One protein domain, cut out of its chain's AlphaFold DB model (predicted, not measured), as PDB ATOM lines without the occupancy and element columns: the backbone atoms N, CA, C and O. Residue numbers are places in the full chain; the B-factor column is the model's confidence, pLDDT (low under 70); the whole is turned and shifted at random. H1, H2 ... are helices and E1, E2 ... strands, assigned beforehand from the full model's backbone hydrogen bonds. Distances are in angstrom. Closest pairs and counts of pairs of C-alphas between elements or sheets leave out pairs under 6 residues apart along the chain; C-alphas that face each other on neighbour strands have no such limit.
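This is residues 56 to 188 and 373 to 395 of the 966 residues of the protein "DUF4159 domain-containing protein" of Phycisphaerae bacterium (UniProt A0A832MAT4). Five helices make an up-and-down bundle, each running against the one before it, with H4 at its core and H1, H3, H5 and H6 round it. Short H2 sits by the last turn of H1, while the small strand hairpin E1 and E2 lies away from H3 to H6. The 156 printed residues have two named strands, antiparallel, then six named helices, H1 to H6; the class is mostly helix. The whole is compact, radius of gyration of the C-alphas 15.8 A, spanning 46 by 43 by 27 A.

Residues 56 to 72 have no named element. E1 is residues 73 to 75, from C-alpha 73 at (49.259, 38.862, -23.249), and E2 is 81 to 83. H1 is 93 to 108, 22.8 A long; H2 is 115 to 118; H3 is 127 to 136, 13.7 A; H4 is 142 to 153, 16.2 A. H5, 160 to 179, measures 29.5 A, and H6, 374 to 389, measures 22.1 A, ending at C-alpha 389 (31.670, 17.459, -41.407).

H4 is the hub. It touches H6 at a shallow tilt of 23 degrees, the same way, closest C-alphas Gly 146 and Gly 383, 3.8 A. H4 and H5 form a helical hairpin, closest C-alphas Ala 145 and Ala 172, 5.1 A. H1 touches H4, closest C-alphas Gly 93 and Thr 144, 4.2 A. H3 and H4 only just touch, with 3 pairs of C-alphas within 8 A, the closest Val 130 and Leu 152, 7.2 A. H1 touches H2 with residues 106 to 107 alone, closest C-alphas Gly 106 and Gly 116, 5.6 A. In the hairpin E1 and E2, N 74 and O 82 are 2.8 A apart, within hydrogen-bond range. Each O i to N i+4 pair is within range in H1, H3, H4 and H6; H5 has 15 of 16, and H2 is too short.

The farthest C-alphas, Ala 77 and Asp 111, are 49.7 A apart. Residues 189 to 372 are not printed; C-alphas 188 and 373 are 8.5 A apart. Of the links printed whole, none is long. Residues 63 to 90 are under pLDDT 70.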
ATOM      1  N   LYS A  56      52.138  21.544 -21.569       89.62
ATOM      2  CA  LYS A  56      52.296  22.601 -20.558       89.62
ATOM      3  C   LYS A  56      50.921  22.933 -19.980       89.62
ATOM      4  O   LYS A  56      50.155  23.681 -20.581       89.62
ATOM      5  N   GLY A  57      50.571  22.333 -18.843       89.50
ATOM      6  CA  GLY A  57      49.217  22.439 -18.291       89.50
ATOM      7  C   GLY A  57      48.180  21.852 -19.255       89.50
ATOM      8  O   GLY A  57      48.159  20.643 -19.474       89.50
ATOM      9  N   ASN A  58      47.353  22.707 -19.861       92.00
ATOM     10  CA  ASN A  58      46.267  22.300 -20.762       92.00
ATOM     11  C   ASN A  58      46.571  22.534 -22.254       92.00
ATOM     12  O   ASN A  58      45.671  22.383 -23.074       92.00
ATOM     13  N   HIS A  59      47.801  22.908 -22.624       91.62
ATOM     14  CA  HIS A  59      48.144  23.295 -24.000       91.62
ATOM     15  C   HIS A  59      49.582  22.912 -24.390       91.62
ATOM     16  O   HIS A  59      50.371  22.461 -23.560       91.62
ATOM     17  N   TRP A  60      49.942  23.126 -25.659       92.00
ATOM     18  CA  TRP A  60      51.267  22.828 -26.227       92.00
ATOM     19  C   TRP A  60      52.028  24.048 -26.743       92.00
ATOM     20  O   TRP A  60      53.113  23.873 -27.287       92.00
ATOM     21  N   GLU A  61      51.520  25.273 -26.559       86.12
ATOM     22  CA  GLU A  61      52.143  26.424 -27.224       86.12
ATOM     23  C   GLU A  61      53.608  26.646 -26.797       86.12
ATOM     24  O   GLU A  61      53.998  26.573 -25.620       86.12
ATOM     25  N   SER A  62      54.448  26.916 -27.790       74.25
ATOM     26  CA  SER A  62      55.882  27.143 -27.641       74.25
ATOM     27  C   SER A  62      56.229  28.554 -27.146       74.25
ATOM     28  O   SER A  62      57.249  28.725 -26.482       74.25
ATOM     29  N   LYS A  63      55.368  29.552 -27.386       63.62
ATOM     30  CA  LYS A  63      55.636  30.980 -27.136       63.62
ATOM     31  C   LYS A  63      55.129  31.482 -25.768       63.62
ATOM     32  O   LYS A  63      54.176  32.258 -25.705       63.62
ATOM     33  N   PHE A  64      55.791  31.074 -24.682       54.75
ATOM     34  CA  PHE A  64      55.577  31.600 -23.318       54.75
ATOM     35  C   PHE A  64      56.856  32.221 -22.746       54.75
ATOM     36  O   PHE A  64      57.957  31.764 -23.045       54.75
ATOM     37  N   ASP A  65      56.705  33.281 -21.954       51.41
ATOM     38  CA  ASP A  65      57.787  33.930 -21.230       51.41
ATOM     39  C   ASP A  65      58.252  33.079 -20.034       51.41
ATOM     40  O   ASP A  65      57.640  32.070 -19.666       51.41
ATOM     41  N   ALA A  66      59.350  33.493 -19.396       38.78
ATOM     42  CA  ALA A  66      59.941  32.787 -18.257       38.78
ATOM     43  C   ALA A  66      59.036  32.731 -17.001       38.78
ATOM     44  O   ALA A  66      59.364  32.027 -16.048       38.78
ATOM     45  N   LYS A  67      57.907  33.455 -16.982       44.94
ATOM     46  CA  LYS A  67      56.902  33.459 -15.906       44.94
ATOM     47  C   LYS A  67      55.670  32.615 -16.261       44.94
ATOM     48  O   LYS A  67      54.678  32.643 -15.530       44.94
ATOM     49  N   GLY A  68      55.712  31.879 -17.375       47.59
ATOM     50  CA  GLY A  68      54.602  31.058 -17.857       47.59
ATOM     51  C   GLY A  68      53.437  31.869 -18.425       47.59
ATOM     52  O   GLY A  68      52.342  31.328 -18.569       47.59
ATOM     53  N   GLN A  69      53.638  33.153 -18.738       47.78
ATOM     54  CA  GLN A  69      52.661  33.955 -19.469       47.78
ATOM     55  C   GLN A  69      52.910  33.791 -20.966       47.78
ATOM     56  O   GLN A  69      54.065  33.733 -21.381       47.78
ATOM     57  N   PRO A  70      51.875  33.671 -21.811       51.69
ATOM     58  CA  PRO A  70      52.116  33.643 -23.245       51.69
ATOM     59  C   PRO A  70      52.780  34.973 -23.609       51.69
ATOM     60  O   PRO A  70      52.343  36.003 -23.095       51.69
ATOM     61  N   LEU A  71      53.839  34.938 -24.432       50.50
ATOM     62  CA  LEU A  71      54.828  36.024 -24.638       50.50
ATOM     63  C   LEU A  71      54.237  37.397 -25.012       50.50
ATOM     64  O   LEU A  71      54.977  38.368 -25.097       50.50
ATOM     65  N   ASN A  72      52.921  37.472 -25.220       48.66
ATOM     66  CA  ASN A  72      52.220  38.598 -25.788       48.66
ATOM     67  C   ASN A  72      50.936  38.999 -25.029       48.66
ATOM     68  O   ASN A  72      50.229  39.846 -25.543       48.66
ATOM     69  N   PHE A  73      50.545  38.454 -23.865       45.38
ATOM     70  CA  PHE A  73      49.259  38.862 -23.249       45.38
ATOM     71  C   PHE A  73      49.370  39.995 -22.211       45.38
ATOM     72  O   PHE A  73      49.891  39.787 -21.117       45.38
ATOM     73  N   VAL A  74      48.784  41.165 -22.500       41.09
ATOM     74  CA  VAL A  74      48.550  42.247 -21.521       41.09
ATOM     75  C   VAL A  74      47.109  42.155 -21.012       41.09
ATOM     76  O   VAL A  74      46.166  42.111 -21.803       41.09
ATOM     77  N   ALA A  75      46.916  42.106 -19.692       38.38
ATOM     78  CA  ALA A  75      45.587  42.183 -19.088       38.38
ATOM     79  C   ALA A  75      45.046  43.617 -19.190       38.38
ATOM     80  O   ALA A  75      45.732  44.565 -18.803       38.38
ATOM     81  N   ASP A  76      43.824  43.791 -19.694       43.03
ATOM     82  CA  ASP A  76      43.131  45.070 -19.574       43.03
ATOM     83  C   ASP A  76      42.561  45.274 -18.160       43.03
ATOM     84  O   ASP A  76      42.525  44.361 -17.332       43.03
ATOM     85  N   ALA A  77      42.115  46.500 -17.870       32.62
ATOM     86  CA  ALA A  77      41.588  46.888 -16.559       32.62
ATOM     87  C   ALA A  77      40.325  46.106 -16.128       32.62
ATOM     88  O   ALA A  77      39.901  46.229 -14.981       32.62
ATOM     89  N   ALA A  78      39.728  45.306 -17.020       41.53
ATOM     90  CA  ALA A  78      38.597  44.426 -16.742       41.53
ATOM     91  C   ALA A  78      39.010  42.947 -16.567       41.53
ATOM     92  O   ALA A  78      38.144  42.087 -16.408       41.53
ATOM     93  N   GLY A  79      40.314  42.642 -16.583       37.31
ATOM     94  CA  GLY A  79      40.852  41.289 -16.437       37.31
ATOM     95  C   GLY A  79      40.867  40.469 -17.729       37.31
ATOM     96  O   GLY A  79      41.141  39.270 -17.676       37.31
ATOM     97  N   PHE A  80      40.594  41.079 -18.887       41.91
ATOM     98  CA  PHE A  80      40.618  40.397 -20.180       41.91
ATOM     99  C   PHE A  80      42.034  40.418 -20.762       41.91
ATOM    100  O   PHE A  80      42.663  41.471 -20.864       41.91
ATOM    101  N   ARG A  81      42.561  39.253 -21.142       43.91
ATOM    102  CA  ARG A  81      43.921  39.128 -21.687       43.91
ATOM    103  C   ARG A  81      43.910  39.472 -23.187       43.91
ATOM    104  O   ARG A  81      43.136  38.873 -23.926       43.91
ATOM    105  N   ARG A  82      44.776  40.390 -23.647       44.81
ATOM    106  CA  ARG A  82      44.919  40.788 -25.070       44.81
ATOM    107  C   ARG A  82      46.328  40.544 -25.624       44.81
ATOM    108  O   ARG A  82      47.264  40.793 -24.873       44.81
ATOM    109  N   PRO A  83      46.500  40.161 -26.905       43.91
ATOM    110  CA  PRO A  83      47.814  40.042 -27.532       43.91
ATOM    111  C   PRO A  83      48.476  41.408 -27.822       43.91
ATOM    112  O   PRO A  83      47.823  42.332 -28.305       43.91
ATOM    113  N   ASP A  84      49.776  41.533 -27.559       34.81
ATOM    114  CA  ASP A  84      50.617  42.693 -27.841       34.81
ATOM    115  C   ASP A  84      51.176  42.687 -29.279       34.81
ATOM    116  O   ASP A  84      50.979  41.771 -30.084       34.81
ATOM    117  N   ALA A  85      51.811  43.804 -29.623       37.03
ATOM    118  CA  ALA A  85      51.945  44.366 -30.960       37.03
ATOM    119  C   ALA A  85      52.998  43.705 -31.885       37.03
ATOM    120  O   ALA A  85      53.858  44.395 -32.433       37.03
ATOM    121  N   TRP A  86      52.887  42.396 -32.144       39.38
ATOM    122  CA  TRP A  86      53.479  41.747 -33.330       39.38
ATOM    123  C   TRP A  86      52.410  40.995 -34.166       39.38
ATOM    124  O   TRP A  86      51.417  40.488 -33.634       39.38
ATOM    125  N   PRO A  87      52.529  40.946 -35.507       35.56
ATOM    126  CA  PRO A  87      51.480  40.414 -36.383       35.56
ATOM    127  C   PRO A  87      51.340  38.876 -36.294       35.56
ATOM    128  O   PRO A  87      52.294  38.163 -36.570       35.56
ATOM    129  N   GLY A  88      50.133  38.362 -35.989       50.91
ATOM    130  CA  GLY A  88      49.725  36.960 -36.191       50.91
ATOM    131  C   GLY A  88      50.198  36.001 -35.097       50.91
ATOM    132  O   GLY A  88      51.149  35.251 -35.302       50.91
ATOM    133  N   THR A  89      49.541  36.002 -33.933       53.88
ATOM    134  CA  THR A  89      50.019  35.237 -32.769       53.88
ATOM    135  C   THR A  89      49.924  33.719 -32.951       53.88
ATOM    136  O   THR A  89      50.611  33.004 -32.225       53.88
ATOM    137  N   ASN A  90      49.147  33.222 -33.934       68.12
ATOM    138  CA  ASN A  90      48.866  31.794 -34.172       68.12
ATOM    139  C   ASN A  90      48.537  31.037 -32.870       68.12
ATOM    140  O   ASN A  90      48.744  29.827 -32.771       68.12
ATOM    141  N   PHE A  91      48.051  31.761 -31.857       79.19
ATOM    142  CA  PHE A  91      47.895  31.246 -30.512       79.19
ATOM    143  C   PHE A  91      46.777  30.214 -30.499       79.19
ATOM    144  O   PHE A  91      45.725  30.415 -31.102       79.19
ATOM    145  N   GLY A  92      47.031  29.081 -29.858       85.94
ATOM    146  CA  GLY A  92      46.154  27.917 -29.895       85.94
ATOM    147  C   GLY A  92      46.353  27.045 -31.136       85.94
ATOM    148  O   GLY A  92      45.774  25.963 -31.200       85.94
ATOM    149  N   GLY A  93      47.157  27.464 -32.119       89.06
ATOM    150  CA  GLY A  93      47.402  26.712 -33.351       89.06
ATOM    151  C   GLY A  93      48.215  25.437 -33.121       89.06
ATOM    152  O   GLY A  93      47.841  24.376 -33.626       89.06
ATOM    153  N   GLU A  94      49.282  25.502 -32.315       91.06
ATOM    154  CA  GLU A  94      50.095  24.320 -31.977       91.06
ATOM    155  C   GLU A  94      49.274  23.313 -31.166       91.06
ATOM    156  O   GLU A  94      49.254  22.121 -31.474       91.06
ATOM    157  N   THR A  95      48.525  23.802 -30.178       94.88
ATOM    158  CA  THR A  95      47.623  22.988 -29.356       94.88
ATOM    159  C   THR A  95      46.523  22.352 -30.190       94.88
ATOM    160  O   THR A  95      46.242  21.168 -30.015       94.88
ATOM    161  N   SER A  96      45.935  23.097 -31.128       96.38
ATOM    162  CA  SER A  96      44.916  22.567 -32.036       96.38
ATOM    163  C   SER A  96      45.476  21.448 -32.911       96.38
ATOM    164  O   SER A  96      44.850  20.399 -33.027       96.38
ATOM    165  N   LEU A  97      46.681  21.615 -33.471       96.94
ATOM    166  CA  LEU A  97      47.341  20.570 -34.257       96.94
ATOM    167  C   LEU A  97      47.649  19.321 -33.425       96.94
ATOM    168  O   LEU A  97      47.386  18.203 -33.875       96.94
ATOM    169  N   VAL A  98      48.205  19.489 -32.223       98.00
ATOM    170  CA  VAL A  98      48.536  18.359 -31.344       98.00
ATOM    171  C   VAL A  98      47.267  17.629 -30.911       98.00
ATOM    172  O   VAL A  98      47.217  16.406 -31.016       98.00
ATOM    173  N   LEU A  99      46.217  18.348 -30.507       98.31
ATOM    174  CA  LEU A  99      44.937  17.732 -30.156       98.31
ATOM    175  C   LEU A  99      44.330  16.989 -31.353       98.31
ATOM    176  O   LEU A  99      43.971  15.822 -31.221       98.31
ATOM    177  N   TYR A 100      44.269  17.630 -32.523       98.06
ATOM    178  CA  TYR A 100      43.789  17.017 -33.764       98.06
ATOM    179  C   TYR A 100      44.541  15.717 -34.085       98.06
ATOM    180  O   TYR A 100      43.937  14.696 -34.416       98.06
ATOM    181  N   THR A 101      45.864  15.730 -33.906       98.31
ATOM    182  CA  THR A 101      46.731  14.559 -34.080       98.31
ATOM    183  C   THR A 101      46.399  13.450 -33.092       98.31
ATOM    184  O   THR A 101      46.149  12.318 -33.504       98.31
ATOM    185  N   LEU A 102      46.392  13.757 -31.793       98.38
ATOM    186  CA  LEU A 102      46.186  12.769 -30.735       98.38
ATOM    187  C   LEU A 102      44.798  12.123 -30.822       98.38
ATOM    188  O   LEU A 102      44.698  10.909 -30.664       98.38
ATOM    189  N   LEU A 103      43.759  12.889 -31.169       96.88
ATOM    190  CA  LEU A 103      42.414  12.355 -31.406       96.88
ATOM    191  C   LEU A 103      42.379  11.402 -32.608       96.88
ATOM    192  O   LEU A 103      41.820  10.311 -32.515       96.88
ATOM    193  N   HIS A 104      43.026  11.755 -33.723       96.06
ATOM    194  CA  HIS A 104      43.109  10.862 -34.881       96.06
ATOM    195  C   HIS A 104      43.896   9.579 -34.598       96.06
ATOM    196  O   HIS A 104      43.473   8.501 -35.026       96.06
ATOM    197  N   VAL A 105      45.006   9.674 -33.859       96.69
ATOM    198  CA  VAL A 105      45.751   8.496 -33.395       96.69
ATOM    199  C   VAL A 105      44.859   7.632 -32.499       96.69
ATOM    200  O   VAL A 105      44.782   6.423 -32.710       96.69
ATOM    201  N   GLY A 106      44.137   8.244 -31.556       94.69
ATOM    202  CA  GLY A 106      43.200   7.559 -30.663       94.69
ATOM    203  C   GLY A 106      42.086   6.822 -31.405       94.69
ATOM    204  O   GLY A 106      41.816   5.665 -31.100       94.69
ATOM    205  N   HIS A 107      41.487   7.433 -32.432       90.12
ATOM    206  CA  HIS A 107      40.457   6.783 -33.255       90.12
ATOM    207  C   HIS A 107      40.989   5.538 -33.983       90.12
ATOM    208  O   HIS A 107      40.314   4.506 -34.023       90.12
ATOM    209  N   GLY A 108      42.200   5.620 -34.547       87.31
ATOM    210  CA  GLY A 108      42.836   4.504 -35.257       87.31
ATOM    211  C   GLY A 108      43.369   3.397 -34.339       87.31
ATOM    212  O   GLY A 108      43.478   2.251 -34.775       87.31
ATOM    213  N   LEU A 109      43.686   3.722 -33.081       89.69
ATOM    214  CA  LEU A 109      44.279   2.819 -32.085       89.69
ATOM    215  C   LEU A 109      43.385   2.625 -30.851       89.69
ATOM    216  O   LEU A 109      43.873   2.411 -29.748       89.69
ATOM    217  N   GLN A 110      42.067   2.677 -31.032       86.88
ATOM    218  CA  GLN A 110      41.100   2.569 -29.933       86.88
ATOM    219  C   GLN A 110      41.172   1.243 -29.154       86.88
ATOM    220  O   GLN A 110      40.828   1.216 -27.974       86.88
ATOM    221  N   ASP A 111      41.628   0.168 -29.811       86.44
ATOM    222  CA  ASP A 111      41.824  -1.162 -29.216       86.44
ATOM    223  C   ASP A 111      43.217  -1.333 -28.592       86.44
ATOM    224  O   ASP A 111      43.499  -2.369 -27.989       86.44
ATOM    225  N   ASP A 112      44.110  -0.347 -28.745       90.75
ATOM    226  CA  ASP A 112      45.409  -0.383 -28.088       90.75
ATOM    227  C   ASP A 112      45.203  -0.240 -26.573       90.75
ATOM    228  O   ASP A 112      44.647   0.772 -26.131       90.75
ATOM    229  N   PRO A 113      45.642  -1.213 -25.757       90.56
ATOM    230  CA  PRO A 113      45.340  -1.218 -24.328       90.56
ATOM    231  C   PRO A 113      45.992  -0.054 -23.575       90.56
ATOM    232  O   PRO A 113      45.529   0.307 -22.496       90.56
ATOM    233  N   GLU A 114      47.054   0.543 -24.125       91.00
ATOM    234  CA  GLU A 114      47.760   1.654 -23.492       91.00
ATOM    235  C   GLU A 114      47.318   3.014 -24.048       91.00
ATOM    236  O   GLU A 114      47.031   3.928 -23.277       91.00
ATOM    237  N   LEU A 115      47.283   3.176 -25.375       93.25
ATOM    238  CA  LEU A 115      46.980   4.462 -26.012       93.25
ATOM    239  C   LEU A 115      45.478   4.708 -26.156       93.25
ATOM    240  O   LEU A 115      45.039   5.852 -26.032       93.25
ATOM    241  N   GLY A 116      44.685   3.659 -26.381       91.94
ATOM    242  CA  GLY A 116      43.244   3.759 -26.605       91.94
ATOM    243  C   GLY A 116      42.517   4.528 -25.495       91.94
ATOM    244  O   GLY A 116      41.777   5.458 -25.814       91.94
ATOM    245  N   PRO A 117      42.733   4.222 -24.200       94.94
ATOM    246  CA  PRO A 117      42.132   4.976 -23.097       94.94
ATOM    247  C   PRO A 117      42.645   6.421 -22.970       94.94
ATOM    248  O   PRO A 117      41.851   7.319 -22.693       94.94
ATOM    249  N   LYS A 118      43.947   6.655 -23.202       95.75
ATOM    250  CA  LYS A 118      44.606   7.966 -23.025       95.75
ATOM    251  C   LYS A 118      44.214   8.984 -24.092       95.75
ATOM    252  O   LYS A 118      44.229  10.183 -23.841       95.75
ATOM    253  N   LEU A 119      43.891   8.529 -25.300       96.81
ATOM    254  CA  LEU A 119      43.692   9.401 -26.463       96.81
ATOM    255  C   LEU A 119      42.217   9.659 -26.809       96.81
ATOM    256  O   LEU A 119      41.909  10.158 -27.892       96.81
ATOM    257  N   ARG A 120      41.289   9.338 -25.900       94.69
ATOM    258  CA  ARG A 120      39.871   9.703 -26.043       94.69
ATOM    259  C   ARG A 120      39.676  11.188 -25.772       94.69
ATOM    260  O   ARG A 120      40.332  11.751 -24.908       94.69
ATOM    261  N   PHE A 121      38.710  11.813 -26.441       94.81
ATOM    262  CA  PHE A 121      38.403  13.239 -26.256       94.81
ATOM    263  C   PHE A 121      38.054  13.624 -24.805       94.81
ATOM    264  O   PHE A 121      38.235  14.775 -24.420       94.81
ATOM    265  N   ASN A 122      37.550  12.672 -24.016       95.06
ATOM    266  CA  ASN A 122      37.179  12.827 -22.610       95.06
ATOM    267  C   ASN A 122      38.156  12.126 -21.644       95.06
ATOM    268  O   ASN A 122      37.779  11.790 -20.523       95.06
ATOM    269  N   SER A 123      39.381  11.824 -22.080       96.38
ATOM    270  CA  SER A 123      40.410  11.286 -21.189       96.38
ATOM    271  C   SER A 123      40.979  12.384 -20.277       96.38
ATOM    272  O   SER A 123      40.941  13.565 -20.644       96.38
ATOM    273  N   PRO A 124      41.578  12.034 -19.122       95.81
ATOM    274  CA  PRO A 124      42.330  12.991 -18.303       95.81
ATOM    275  C   PRO A 124      43.423  13.737 -19.089       95.81
ATOM    276  O   PRO A 124      43.736  14.900 -18.813       95.81
ATOM    277  N   GLU A 125      43.998  13.089 -20.101       95.38
ATOM    278  CA  GLU A 125      45.031  13.654 -20.959       95.38
ATOM    279  C   GLU A 125      44.487  14.682 -21.960       95.38
ATOM    280  O   GLU A 125      45.199  15.636 -22.270       95.38
ATOM    281  N   LEU A 126      43.261  14.539 -22.473       97.31
ATOM    282  CA  LEU A 126      42.764  15.394 -23.564       97.31
ATOM    283  C   LEU A 126      41.581  16.290 -23.185       97.31
ATOM    284  O   LEU A 126      41.512  17.411 -23.693       97.31
ATOM    285  N   GLU A 127      40.703  15.880 -22.266       97.25
ATOM    286  CA  GLU A 127      39.519  16.664 -21.875       97.25
ATOM    287  C   GLU A 127      39.865  18.103 -21.447       97.25
ATOM    288  O   GLU A 127      39.216  19.036 -21.935       97.25
ATOM    289  N   PRO A 128      40.894  18.347 -20.602       97.06
ATOM    290  CA  PRO A 128      41.227  19.711 -20.194       97.06
ATOM    291  C   PRO A 128      41.687  20.585 -21.366       97.06
ATOM    292  O   PRO A 128      41.415  21.783 -21.377       97.06
ATOM    293  N   THR A 129      42.339  19.991 -22.370       96.81
ATOM    294  CA  THR A 129      42.764  20.694 -23.590       96.81
ATOM    295  C   THR A 129      41.563  21.062 -24.451       96.81
ATOM    296  O   THR A 129      41.496  22.180 -24.954       96.81
ATOM    297  N   VAL A 130      40.599  20.146 -24.606       96.50
ATOM    298  CA  VAL A 130      39.359  20.414 -25.355       96.50
ATOM    299  C   VAL A 130      38.615  21.592 -24.730       96.50
ATOM    300  O   VAL A 130      38.243  22.519 -25.445       96.50
ATOM    301  N   LYS A 131      38.444  21.589 -23.399       95.06
ATOM    302  CA  LYS A 131      37.820  22.710 -22.675       95.06
ATOM    303  C   LYS A 131      38.600  24.000 -22.882       95.06
ATOM    304  O   LYS A 131      38.009  24.995 -23.276       95.06
ATOM    305  N   TRP A 132      39.916  23.960 -22.680       93.38
ATOM    306  CA  TRP A 132      40.775  25.132 -22.822       93.38
ATOM    307  C   TRP A 132      40.693  25.755 -24.220       93.38
ATOM    308  O   TRP A 132      40.494  26.959 -24.334       93.38
ATOM    309  N   LEU A 133      40.766  24.952 -25.287       91.00
ATOM    310  CA  LEU A 133      40.579  25.459 -26.649       91.00
ATOM    311  C   LEU A 133      39.185  26.069 -26.823       91.00
ATOM    312  O   LEU A 133      39.047  27.171 -27.343       91.00
ATOM    313  N   ALA A 134      38.143  25.374 -26.382       89.25
ATOM    314  CA  ALA A 134      36.772  25.812 -26.597       89.25
ATOM    315  C   ALA A 134      36.375  27.071 -25.800       89.25
ATOM    316  O   ALA A 134      35.491  27.793 -26.254       89.25
ATOM    317  N   THR A 135      36.991  27.338 -24.640       83.06
ATOM    318  CA  THR A 135      36.585  28.444 -23.748       83.06
ATOM    319  C   THR A 135      37.607  29.565 -23.615       83.06
ATOM    320  O   THR A 135      37.211  30.709 -23.414       83.06
ATOM    321  N   GLU A 136      38.904  29.271 -23.731       81.56
ATOM    322  CA  GLU A 136      39.979  30.242 -23.473       81.56
ATOM    323  C   GLU A 136      40.655  30.751 -24.754       81.56
ATOM    324  O   GLU A 136      41.419  31.716 -24.707       81.56
ATOM    325  N   VAL A 137      40.401  30.118 -25.906       81.19
ATOM    326  CA  VAL A 137      41.023  30.484 -27.185       81.19
ATOM    327  C   VAL A 137      39.989  31.068 -28.136       81.19
ATOM    328  O   VAL A 137      39.016  30.420 -28.508       81.19
ATOM    329  N   THR A 138      40.251  32.293 -28.590       78.75
ATOM    330  CA  THR A 138      39.534  32.917 -29.707       78.75
ATOM    331  C   THR A 138      40.446  32.912 -30.934       78.75
ATOM    332  O   THR A 138      41.500  33.548 -30.883       78.75
ATOM    333  N   PRO A 139      40.095  32.209 -32.027       80.31
ATOM    334  CA  PRO A 139      40.946  32.170 -33.209       80.31
ATOM    335  C   PRO A 139      41.013  33.548 -33.886       80.31
ATOM    336  O   PRO A 139      39.994  34.098 -34.300       80.31
ATOM    337  N   ASP A 140      42.223  34.093 -34.024       75.44
ATOM    338  CA  ASP A 140      42.511  35.392 -34.655       75.44
ATOM    339  C   ASP A 140      43.418  35.279 -35.902       75.44
ATOM    340  O   ASP A 140      43.664  36.265 -36.609       75.44
ATOM    341  N   ALA A 141      43.857  34.060 -36.218       84.56
ATOM    342  CA  ALA A 141      44.697  33.712 -37.358       84.56
ATOM    343  C   ALA A 141      44.108  32.533 -38.149       84.56
ATOM    344  O   ALA A 141      43.526  31.618 -37.565       84.56
ATOM    345  N   THR A 142      44.303  32.507 -39.473       90.56
ATOM    346  CA  THR A 142      43.735  31.463 -40.351       90.56
ATOM    347  C   THR A 142      44.237  30.059 -40.010       90.56
ATOM    348  O   THR A 142      43.432  29.129 -39.950       90.56
ATOM    349  N   TYR A 143      45.535  29.895 -39.723       87.50
ATOM    350  CA  TYR A 143      46.095  28.613 -39.272       87.50
ATOM    351  C   TYR A 143      45.420  28.118 -37.998       87.50
ATOM    352  O   TYR A 143      44.980  26.968 -37.945       87.50
ATOM    353  N   THR A 144      45.312  28.999 -36.995       88.75
ATOM    354  CA  THR A 144      44.618  28.688 -35.748       88.75
ATOM    355  C   THR A 144      43.187  28.297 -36.055       88.75
ATOM    356  O   THR A 144      42.817  27.181 -35.735       88.75
ATOM    357  N   ALA A 145      42.405  29.143 -36.728       92.75
ATOM    358  CA  ALA A 145      40.990  28.889 -36.998       92.75
ATOM    359  C   ALA A 145      40.753  27.555 -37.726       92.75
ATOM    360  O   ALA A 145      39.866  26.793 -37.342       92.75
ATOM    361  N   GLY A 146      41.568  27.247 -38.740       95.62
ATOM    362  CA  GLY A 146      41.460  26.010 -39.512       95.62
ATOM    363  C   GLY A 146      41.782  24.754 -38.700       95.62
ATOM    364  O   GLY A 146      41.003  23.796 -38.699       95.62
ATOM    365  N   LEU A 147      42.909  24.749 -37.980       95.56
ATOM    366  CA  LEU A 147      43.313  23.624 -37.124       95.56
ATOM    367  C   LEU A 147      42.388  23.466 -35.917       95.56
ATOM    368  O   LEU A 147      42.036  22.350 -35.550       95.56
ATOM    369  N   TYR A 148      41.975  24.580 -35.328       95.06
ATOM    370  CA  TYR A 148      41.041  24.655 -34.214       95.06
ATOM    371  C   TYR A 148      39.699  24.028 -34.582       95.06
ATOM    372  O   TYR A 148      39.218  23.136 -33.882       95.06
ATOM    373  N   ALA A 149      39.133  24.427 -35.727       97.06
ATOM    374  CA  ALA A 149      37.924  23.815 -36.265       97.06
ATOM    375  C   ALA A 149      38.116  22.312 -36.501       97.06
ATOM    376  O   ALA A 149      37.265  21.515 -36.113       97.06
ATOM    377  N   SER A 150      39.258  21.921 -37.074       96.75
ATOM    378  CA  SER A 150      39.593  20.516 -37.334       96.75
ATOM    379  C   SER A 150      39.651  19.679 -36.053       96.75
ATOM    380  O   SER A 150      39.141  18.562 -36.033       96.75
ATOM    381  N   ALA A 151      40.226  20.211 -34.973       97.12
ATOM    382  CA  ALA A 151      40.321  19.521 -33.689       97.12
ATOM    383  C   ALA A 151      38.957  19.396 -32.994       97.12
ATOM    384  O   ALA A 151      38.574  18.301 -32.583       97.12
ATOM    385  N   LEU A 152      38.207  20.497 -32.880       96.31
ATOM    386  CA  LEU A 152      36.923  20.504 -32.171       96.31
ATOM    387  C   LEU A 152      35.822  19.739 -32.915       96.31
ATOM    388  O   LEU A 152      34.940  19.174 -32.269       96.31
ATOM    389  N   ALA A 153      35.894  19.657 -34.247       95.38
ATOM    390  CA  ALA A 153      34.973  18.860 -35.057       95.38
ATOM    391  C   ALA A 153      35.036  17.354 -34.739       95.38
ATOM    392  O   ALA A 153      34.042  16.653 -34.911       95.38
ATOM    393  N   LEU A 154      36.171  16.855 -34.230       93.56
ATOM    394  CA  LEU A 154      36.323  15.452 -33.825       93.56
ATOM    395  C   LEU A 154      35.669  15.134 -32.472       93.56
ATOM    396  O   LEU A 154      35.558  13.962 -32.114       93.56
ATOM    397  N   VAL A 155      35.239  16.143 -31.708       94.00
ATOM    398  CA  VAL A 155      34.561  15.936 -30.423       94.00
ATOM    399  C   VAL A 155      33.079  15.627 -30.682       94.00
ATOM    400  O   VAL A 155      32.399  16.424 -31.335       94.00
ATOM    401  N   PRO A 156      32.521  14.513 -30.167       90.94
ATOM    402  CA  PRO A 156      31.121  14.163 -30.403       90.94
ATOM    403  C   PRO A 156      30.145  15.216 -29.857       90.94
ATOM    404  O   PRO A 156      29.955  15.342 -28.644       90.94
ATOM    405  N   GLN A 157      29.462  15.926 -30.760       86.12
ATOM    406  CA  GLN A 157      28.650  17.119 -30.462       86.12
ATOM    407  C   GLN A 157      27.445  16.868 -29.532       86.12
ATOM    408  O   GLN A 157      26.910  17.800 -28.939       86.12
ATOM    409  N   ARG A 158      27.009  15.608 -29.368       86.19
ATOM    410  CA  ARG A 158      25.882  15.233 -28.488       86.19
ATOM    411  C   ARG A 158      26.255  15.134 -27.003       86.19
ATOM    412  O   ARG A 158      25.367  14.986 -26.170       86.19
ATOM    413  N   THR A 159      27.542  15.178 -26.673       90.94
ATOM    414  CA  THR A 159      28.041  15.097 -25.289       90.94
ATOM    415  C   THR A 159      28.106  16.481 -24.639       90.94
ATOM    416  O   THR A 159      28.103  17.489 -25.341       90.94
ATOM    417  N   GLU A 160      28.213  16.566 -23.306       91.00
ATOM    418  CA  GLU A 160      28.408  17.862 -22.627       91.00
ATOM    419  C   GLU A 160      29.692  18.564 -23.085       91.00
ATOM    420  O   GLU A 160      29.672  19.754 -23.394       91.00
ATOM    421  N   LEU A 161      30.795  17.818 -23.231       92.19
ATOM    422  CA  LEU A 161      32.029  18.369 -23.797       92.19
ATOM    423  C   LEU A 161      31.851  18.766 -25.272       92.19
ATOM    424  O   LEU A 161      32.397  19.772 -25.712       92.19
ATOM    425  N   GLY A 162      31.044  18.015 -26.020       91.56
ATOM    426  CA  GLY A 162      30.659  18.329 -27.393       91.56
ATOM    427  C   GLY A 162      29.906  19.646 -27.524       91.56
ATOM    428  O   GLY A 162      30.209  20.417 -28.424       91.56
ATOM    429  N   LYS A 163      28.987  19.962 -26.605       90.25
ATOM    430  CA  LYS A 163      28.302  21.266 -26.581       90.25
ATOM    431  C   LYS A 163      29.291  22.416 -26.392       90.25
ATOM    432  O   LYS A 163      29.153  23.447 -27.046       90.25
ATOM    433  N   VAL A 164      30.291  22.227 -25.528       89.12
ATOM    434  CA  VAL A 164      31.376  23.197 -25.309       89.12
ATOM    435  C   VAL A 164      32.228  23.340 -26.577       89.12
ATOM    436  O   VAL A 164      32.426  24.451 -27.060       89.12
ATOM    437  N   ALA A 165      32.641  22.231 -27.196       91.88
ATOM    438  CA  ALA A 165      33.368  22.247 -28.469       91.88
ATOM    439  C   ALA A 165      32.569  22.926 -29.601       91.88
ATOM    440  O   ALA A 165      33.126  23.707 -30.371       91.88
ATOM    441  N   GLY A 166      31.257  22.691 -29.673       89.56
ATOM    442  CA  GLY A 166      30.358  23.310 -30.647       89.56
ATOM    443  C   GLY A 166      30.252  24.832 -30.507       89.56
ATOM    444  O   GLY A 166      30.119  25.531 -31.511       89.56
ATOM    445  N   GLN A 167      30.376  25.372 -29.287       83.62
ATOM    446  CA  GLN A 167      30.489  26.822 -29.081       83.62
ATOM    447  C   GLN A 167      31.787  27.362 -29.692       83.62
ATOM    448  O   GLN A 167      31.741  28.339 -30.439       83.62
ATOM    449  N   GLY A 168      32.914  26.678 -29.469       86.94
ATOM    450  CA  GLY A 168      34.192  27.020 -30.096       86.94
ATOM    451  C   GLY A 168      34.118  27.018 -31.628       86.94
ATOM    452  O   GLY A 168      34.567  27.967 -32.277       86.94
ATOM    453  N   LEU A 169      33.481  26.003 -32.229       91.69
ATOM    454  CA  LEU A 169      33.305  25.913 -33.689       91.69
ATOM    455  C   LEU A 169      32.615  27.147 -34.286       91.69
ATOM    456  O   LEU A 169      32.934  27.540 -35.407       91.69
ATOM    457  N   ARG A 170      31.721  27.807 -33.543       84.38
ATOM    458  CA  ARG A 170      31.075  29.045 -33.999       84.38
ATOM    459  C   ARG A 170      32.063  30.206 -34.150       84.38
ATOM    460  O   ARG A 170      31.970  30.950 -35.122       84.38
ATOM    461  N   GLY A 171      33.025  30.338 -33.236       81.88
ATOM    462  CA  GLY A 171      34.088  31.342 -33.347       81.88
ATOM    463  C   GLY A 171      34.978  31.096 -34.568       81.88
ATOM    464  O   GLY A 171      35.291  32.024 -35.317       81.88
ATOM    465  N   ALA A 172      35.312  29.830 -34.832       90.88
ATOM    466  CA  ALA A 172      36.038  29.452 -36.041       90.88
ATOM    467  C   ALA A 172      35.224  29.716 -37.320       90.88
ATOM    468  O   ALA A 172      35.785  30.194 -38.302       90.88
ATOM    469  N   TYR A 173      33.909  29.479 -37.302       91.38
ATOM    470  CA  TYR A 173      33.009  29.787 -38.417       91.38
ATOM    471  C   TYR A 173      33.033  31.272 -38.776       91.38
ATOM    472  O   TYR A 173      33.249  31.631 -39.937       91.38
ATOM    473  N   ASP A 174      32.851  32.138 -37.777       85.12
ATOM    474  CA  ASP A 174      32.855  33.586 -37.980       85.12
ATOM    475  C   ASP A 174      34.203  34.070 -38.531       85.12
ATOM    476  O   ASP A 174      34.225  34.877 -39.467       85.12
ATOM    477  N   TYR A 175      35.317  33.523 -38.032       89.94
ATOM    478  CA  TYR A 175      36.643  33.837 -38.558       89.94
ATOM    479  C   TYR A 175      36.833  33.342 -39.995       89.94
ATOM    480  O   TYR A 175      37.161  34.132 -40.876       89.94
ATOM    481  N   VAL A 176      36.636  32.047 -40.259       93.75
ATOM    482  CA  VAL A 176      36.954  31.422 -41.555       93.75
ATOM    483  C   VAL A 176      36.159  32.073 -42.683       93.75
ATOM    484  O   VAL A 176      36.739  32.403 -43.716       93.75
ATOM    485  N   LEU A 177      34.861  32.323 -42.497       90.56
ATOM    486  CA  LEU A 177      34.050  32.994 -43.519       90.56
ATOM    487  C   LEU A 177      34.378  34.489 -43.617       90.56
ATOM    488  O   LEU A 177      34.355  35.056 -44.711       90.56
ATOM    489  N   GLY A 178      34.679  35.137 -42.489       86.62
ATOM    490  CA  GLY A 178      35.027  36.556 -42.434       86.62
ATOM    491  C   GLY A 178      36.413  36.885 -42.987       86.62
ATOM    492  O   GLY A 178      36.629  38.017 -43.412       86.62
ATOM    493  N   ALA A 179      37.336  35.920 -43.005       90.31
ATOM    494  CA  ALA A 179      38.730  36.108 -43.403       90.31
ATOM    495  C   ALA A 179      39.007  35.803 -44.882       90.31
ATOM    496  O   ALA A 179      40.010  36.290 -45.403       90.31
ATOM    497  N   MET A 180      38.145  35.028 -45.552       92.25
ATOM    498  CA  MET A 180      38.309  34.725 -46.978       92.25
ATOM    499  C   MET A 180      38.193  36.005 -47.799       92.25
ATOM    500  O   MET A 180      37.166  36.678 -47.738       92.25
ATOM    501  N   ASP A 181      39.203  36.335 -48.593       87.19
ATOM    502  CA  ASP A 181      39.118  37.419 -49.568       87.19
ATOM    503  C   ASP A 181      38.022  37.112 -50.607       87.19
ATOM    504  O   ASP A 181      37.679  35.953 -50.847       87.19
ATOM    505  N   LYS A 182      37.467  38.129 -51.267       78.75
ATOM    506  CA  LYS A 182      36.397  37.972 -52.278       78.75
ATOM    507  C   LYS A 182      36.763  37.008 -53.416       78.75
ATOM    508  O   LYS A 182      35.873  36.438 -54.046       78.75
ATOM    509  N   ASP A 183      38.064  36.851 -53.667       81.25
ATOM    510  CA  ASP A 183      38.646  35.978 -54.685       81.25
ATOM    511  C   ASP A 183      39.063  34.599 -54.143       81.25
ATOM    512  O   ASP A 183      39.581  33.792 -54.904       81.25
ATOM    513  N   GLY A 184      38.810  34.309 -52.861       88.50
ATOM    514  CA  GLY A 184      39.019  33.004 -52.217       88.50
ATOM    515  C   GLY A 184      40.347  32.833 -51.476       88.50
ATOM    516  O   GLY A 184      40.543  31.825 -50.801       88.50
ATOM    517  N   GLY A 185      41.245  33.816 -51.570       90.88
ATOM    518  CA  GLY A 185      42.529  33.802 -50.870       90.88
ATOM    519  C   GLY A 185      42.394  34.028 -49.365       90.88
ATOM    520  O   GLY A 185      41.441  34.649 -48.895       90.88
ATOM    521  N   TYR A 186      43.378  33.553 -48.606       93.38
ATOM    522  CA  TYR A 186      43.488  33.806 -47.172       93.38
ATOM    523  C   TYR A 186      44.880  34.317 -46.825       93.38
ATOM    524  O   TYR A 186      45.875  33.935 -47.433       93.38
ATOM    525  N   SER A 187      44.940  35.156 -45.797       88.94
ATOM    526  CA  SER A 187      46.183  35.648 -45.202       88.94
ATOM    527  C   SER A 187      46.294  35.185 -43.749       88.94
ATOM    528  O   SER A 187      45.349  34.633 -43.188       88.94
ATOM    529  N   TYR A 188      47.427  35.466 -43.106       83.00
ATOM    530  CA  TYR A 188      47.632  35.172 -41.683       83.00
ATOM    531  C   TYR A 188      46.617  35.864 -40.757       83.00
ATOM    532  O   TYR A 188      46.303  35.326 -39.701       83.00
ATOM    533  N   ASP A 373      48.274  33.801 -49.304       91.69
ATOM    534  CA  ASP A 373      49.085  32.641 -49.686       91.69
ATOM    535  C   ASP A 373      48.268  31.340 -49.695       91.69
ATOM    536  O   ASP A 373      47.190  31.236 -49.098       91.69
ATOM    537  N   LEU A 374      48.775  30.330 -50.408       94.12
ATOM    538  CA  LEU A 374      48.053  29.069 -50.597       94.12
ATOM    539  C   LEU A 374      48.050  28.176 -49.350       94.12
ATOM    540  O   LEU A 374      47.179  27.319 -49.219       94.12
ATOM    541  N   SER A 375      48.973  28.376 -48.410       92.81
ATOM    542  CA  SER A 375      48.976  27.608 -47.166       92.81
ATOM    543  C   SER A 375      47.828  28.062 -46.264       92.81
ATOM    544  O   SER A 375      47.019  27.239 -45.841       92.81
ATOM    545  N   ASN A 376      47.661  29.370 -46.062       93.62
ATOM    546  CA  ASN A 376      46.501  29.923 -45.368       93.62
ATOM    547  C   ASN A 376      45.188  29.535 -46.068       93.62
ATOM    548  O   ASN A 376      44.238  29.129 -45.398       93.62
ATOM    549  N   ALA A 377      45.134  29.580 -47.405       95.94
ATOM    550  CA  ALA A 377      43.936  29.168 -48.140       95.94
ATOM    551  C   ALA A 377      43.579  27.690 -47.910       95.94
ATOM    552  O   ALA A 377      42.397  27.336 -47.817       95.94
ATOM    553  N   GLN A 378      44.588  26.827 -47.751       96.81
ATOM    554  CA  GLN A 378      44.386  25.429 -47.383       96.81
ATOM    555  C   GLN A 378      43.725  25.317 -46.008       96.81
ATOM    556  O   GLN A 378      42.718  24.626 -45.888       96.81
ATOM    557  N   TYR A 379      44.233  25.999 -44.978       96.06
ATOM    558  CA  TYR A 379      43.643  25.927 -43.633       96.06
ATOM    559  C   TYR A 379      42.250  26.548 -43.556       96.06
ATOM    560  O   TYR A 379      41.403  26.008 -42.846       96.06
ATOM    561  N   GLY A 380      41.977  27.606 -44.326       96.50
ATOM    562  CA  GLY A 380      40.620  28.122 -44.504       96.50
ATOM    563  C   GLY A 380      39.676  27.048 -45.056       96.50
ATOM    564  O   GLY A 380      38.651  26.750 -44.443       96.50
ATOM    565  N   THR A 381      40.081  26.387 -46.146       97.50
ATOM    566  CA  THR A 381      39.306  25.304 -46.783       97.50
ATOM    567  C   THR A 381      39.121  24.101 -45.848       97.50
ATOM    568  O   THR A 381      38.016  23.576 -45.720       97.50
ATOM    569  N   LEU A 382      40.184  23.667 -45.163       96.94
ATOM    570  CA  LEU A 382      40.152  22.545 -44.219       96.94
ATOM    571  C   LEU A 382      39.271  22.845 -43.005       96.94
ATOM    572  O   LEU A 382      38.502  21.980 -42.597       96.94
ATOM    573  N   GLY A 383      39.346  24.063 -42.461       96.94
ATOM    574  CA  GLY A 383      38.501  24.500 -41.352       96.94
ATOM    575  C   GLY A 383      37.024  24.511 -41.729       96.94
ATOM    576  O   GLY A 383      36.203  23.950 -41.004       96.94
ATOM    577  N   ALA A 384      36.686  25.083 -42.890       97.50
ATOM    578  CA  ALA A 384      35.324  25.045 -43.422       97.50
ATOM    579  C   ALA A 384      34.828  23.605 -43.619       97.50
ATOM    580  O   ALA A 384      33.692  23.284 -43.274       97.50
ATOM    581  N   TRP A 385      35.689  22.720 -44.121       96.25
ATOM    582  CA  TRP A 385      35.342  21.319 -44.348       96.25
ATOM    583  C   TRP A 385      35.121  20.559 -43.041       96.25
ATOM    584  O   TRP A 385      34.118  19.867 -42.916       96.25
ATOM    585  N   ALA A 386      35.983  20.749 -42.040       95.50
ATOM    586  CA  ALA A 386      35.816  20.151 -40.717       95.50
ATOM    587  C   ALA A 386      34.512  20.599 -40.036       95.50
ATOM    588  O   ALA A 386      33.795  19.782 -39.462       95.50
ATOM    589  N   MET A 387      34.165  21.884 -40.144       95.31
ATOM    590  CA  MET A 387      32.888  22.404 -39.649       95.31
ATOM    591  C   MET A 387      31.698  21.783 -40.389       95.31
ATOM    592  O   MET A 387      30.753  21.333 -39.742       95.31
ATOM    593  N   SER A 388      31.764  21.696 -41.723       93.38
ATOM    594  CA  SER A 388      30.743  21.017 -42.528       93.38
ATOM    595  C   SER A 388      30.575  19.552 -42.124       93.38
ATOM    596  O   SER A 388      29.447  19.067 -42.044       93.38
ATOM    597  N   ASP A 389      31.674  18.857 -41.837       88.19
ATOM    598  CA  ASP A 389      31.670  17.459 -41.407       88.19
ATOM    599  C   ASP A 389      31.037  17.269 -40.018       88.19
ATOM    600  O   ASP A 389      30.321  16.294 -39.778       88.19
ATOM    601  N   ALA A 390      31.224  18.254 -39.133       89.44
ATOM    602  CA  ALA A 390      30.572  18.346 -37.827       89.44
ATOM    603  C   ALA A 390      29.099  18.808 -37.897       89.44
ATOM    604  O   ALA A 390      28.450  18.950 -36.860       89.44
ATOM    605  N   GLY A 391      28.555  19.033 -39.099       88.06
ATOM    606  CA  GLY A 391      27.161  19.428 -39.317       88.06
ATOM    607  C   GLY A 391      26.897  20.935 -39.261       88.06
ATOM    608  O   GLY A 391      25.737  21.339 -39.205       88.06
ATOM    609  N   VAL A 392      27.936  21.775 -39.279       91.31
ATOM    610  CA  VAL A 392      27.792  23.233 -39.413       91.31
ATOM    611  C   VAL A 392      27.573  23.585 -40.885       91.31
ATOM    612  O   VAL A 392      28.382  23.248 -41.744       91.31
ATOM    613  N   GLU A 393      26.493  24.299 -41.192       91.50
ATOM    614  CA  GLU A 393      26.169  24.670 -42.569       91.50
ATOM    615  C   GLU A 393      27.123  25.749 -43.116       91.50
ATOM    616  O   GLU A 393      27.132  26.897 -42.660       91.50
ATOM    617  N   ILE A 394      27.914  25.387 -44.131       93.81
ATOM    618  CA  ILE A 394      28.765  26.318 -44.882       93.81
ATOM    619  C   ILE A 394      28.044  26.729 -46.179       93.81
ATOM    620  O   ILE A 394      27.665  25.844 -46.952       93.81
ATOM    621  N   PRO A 395      27.885  28.036 -46.473       89.50
ATOM    622  CA  PRO A 395      27.169  28.493 -47.664       89.50
ATOM    623  C   PRO A 395      27.742  27.921 -48.968       89.50
ATOM    624  O   PRO A 395      28.949  27.955 -49.182       89.50
TER     625      PRO A 395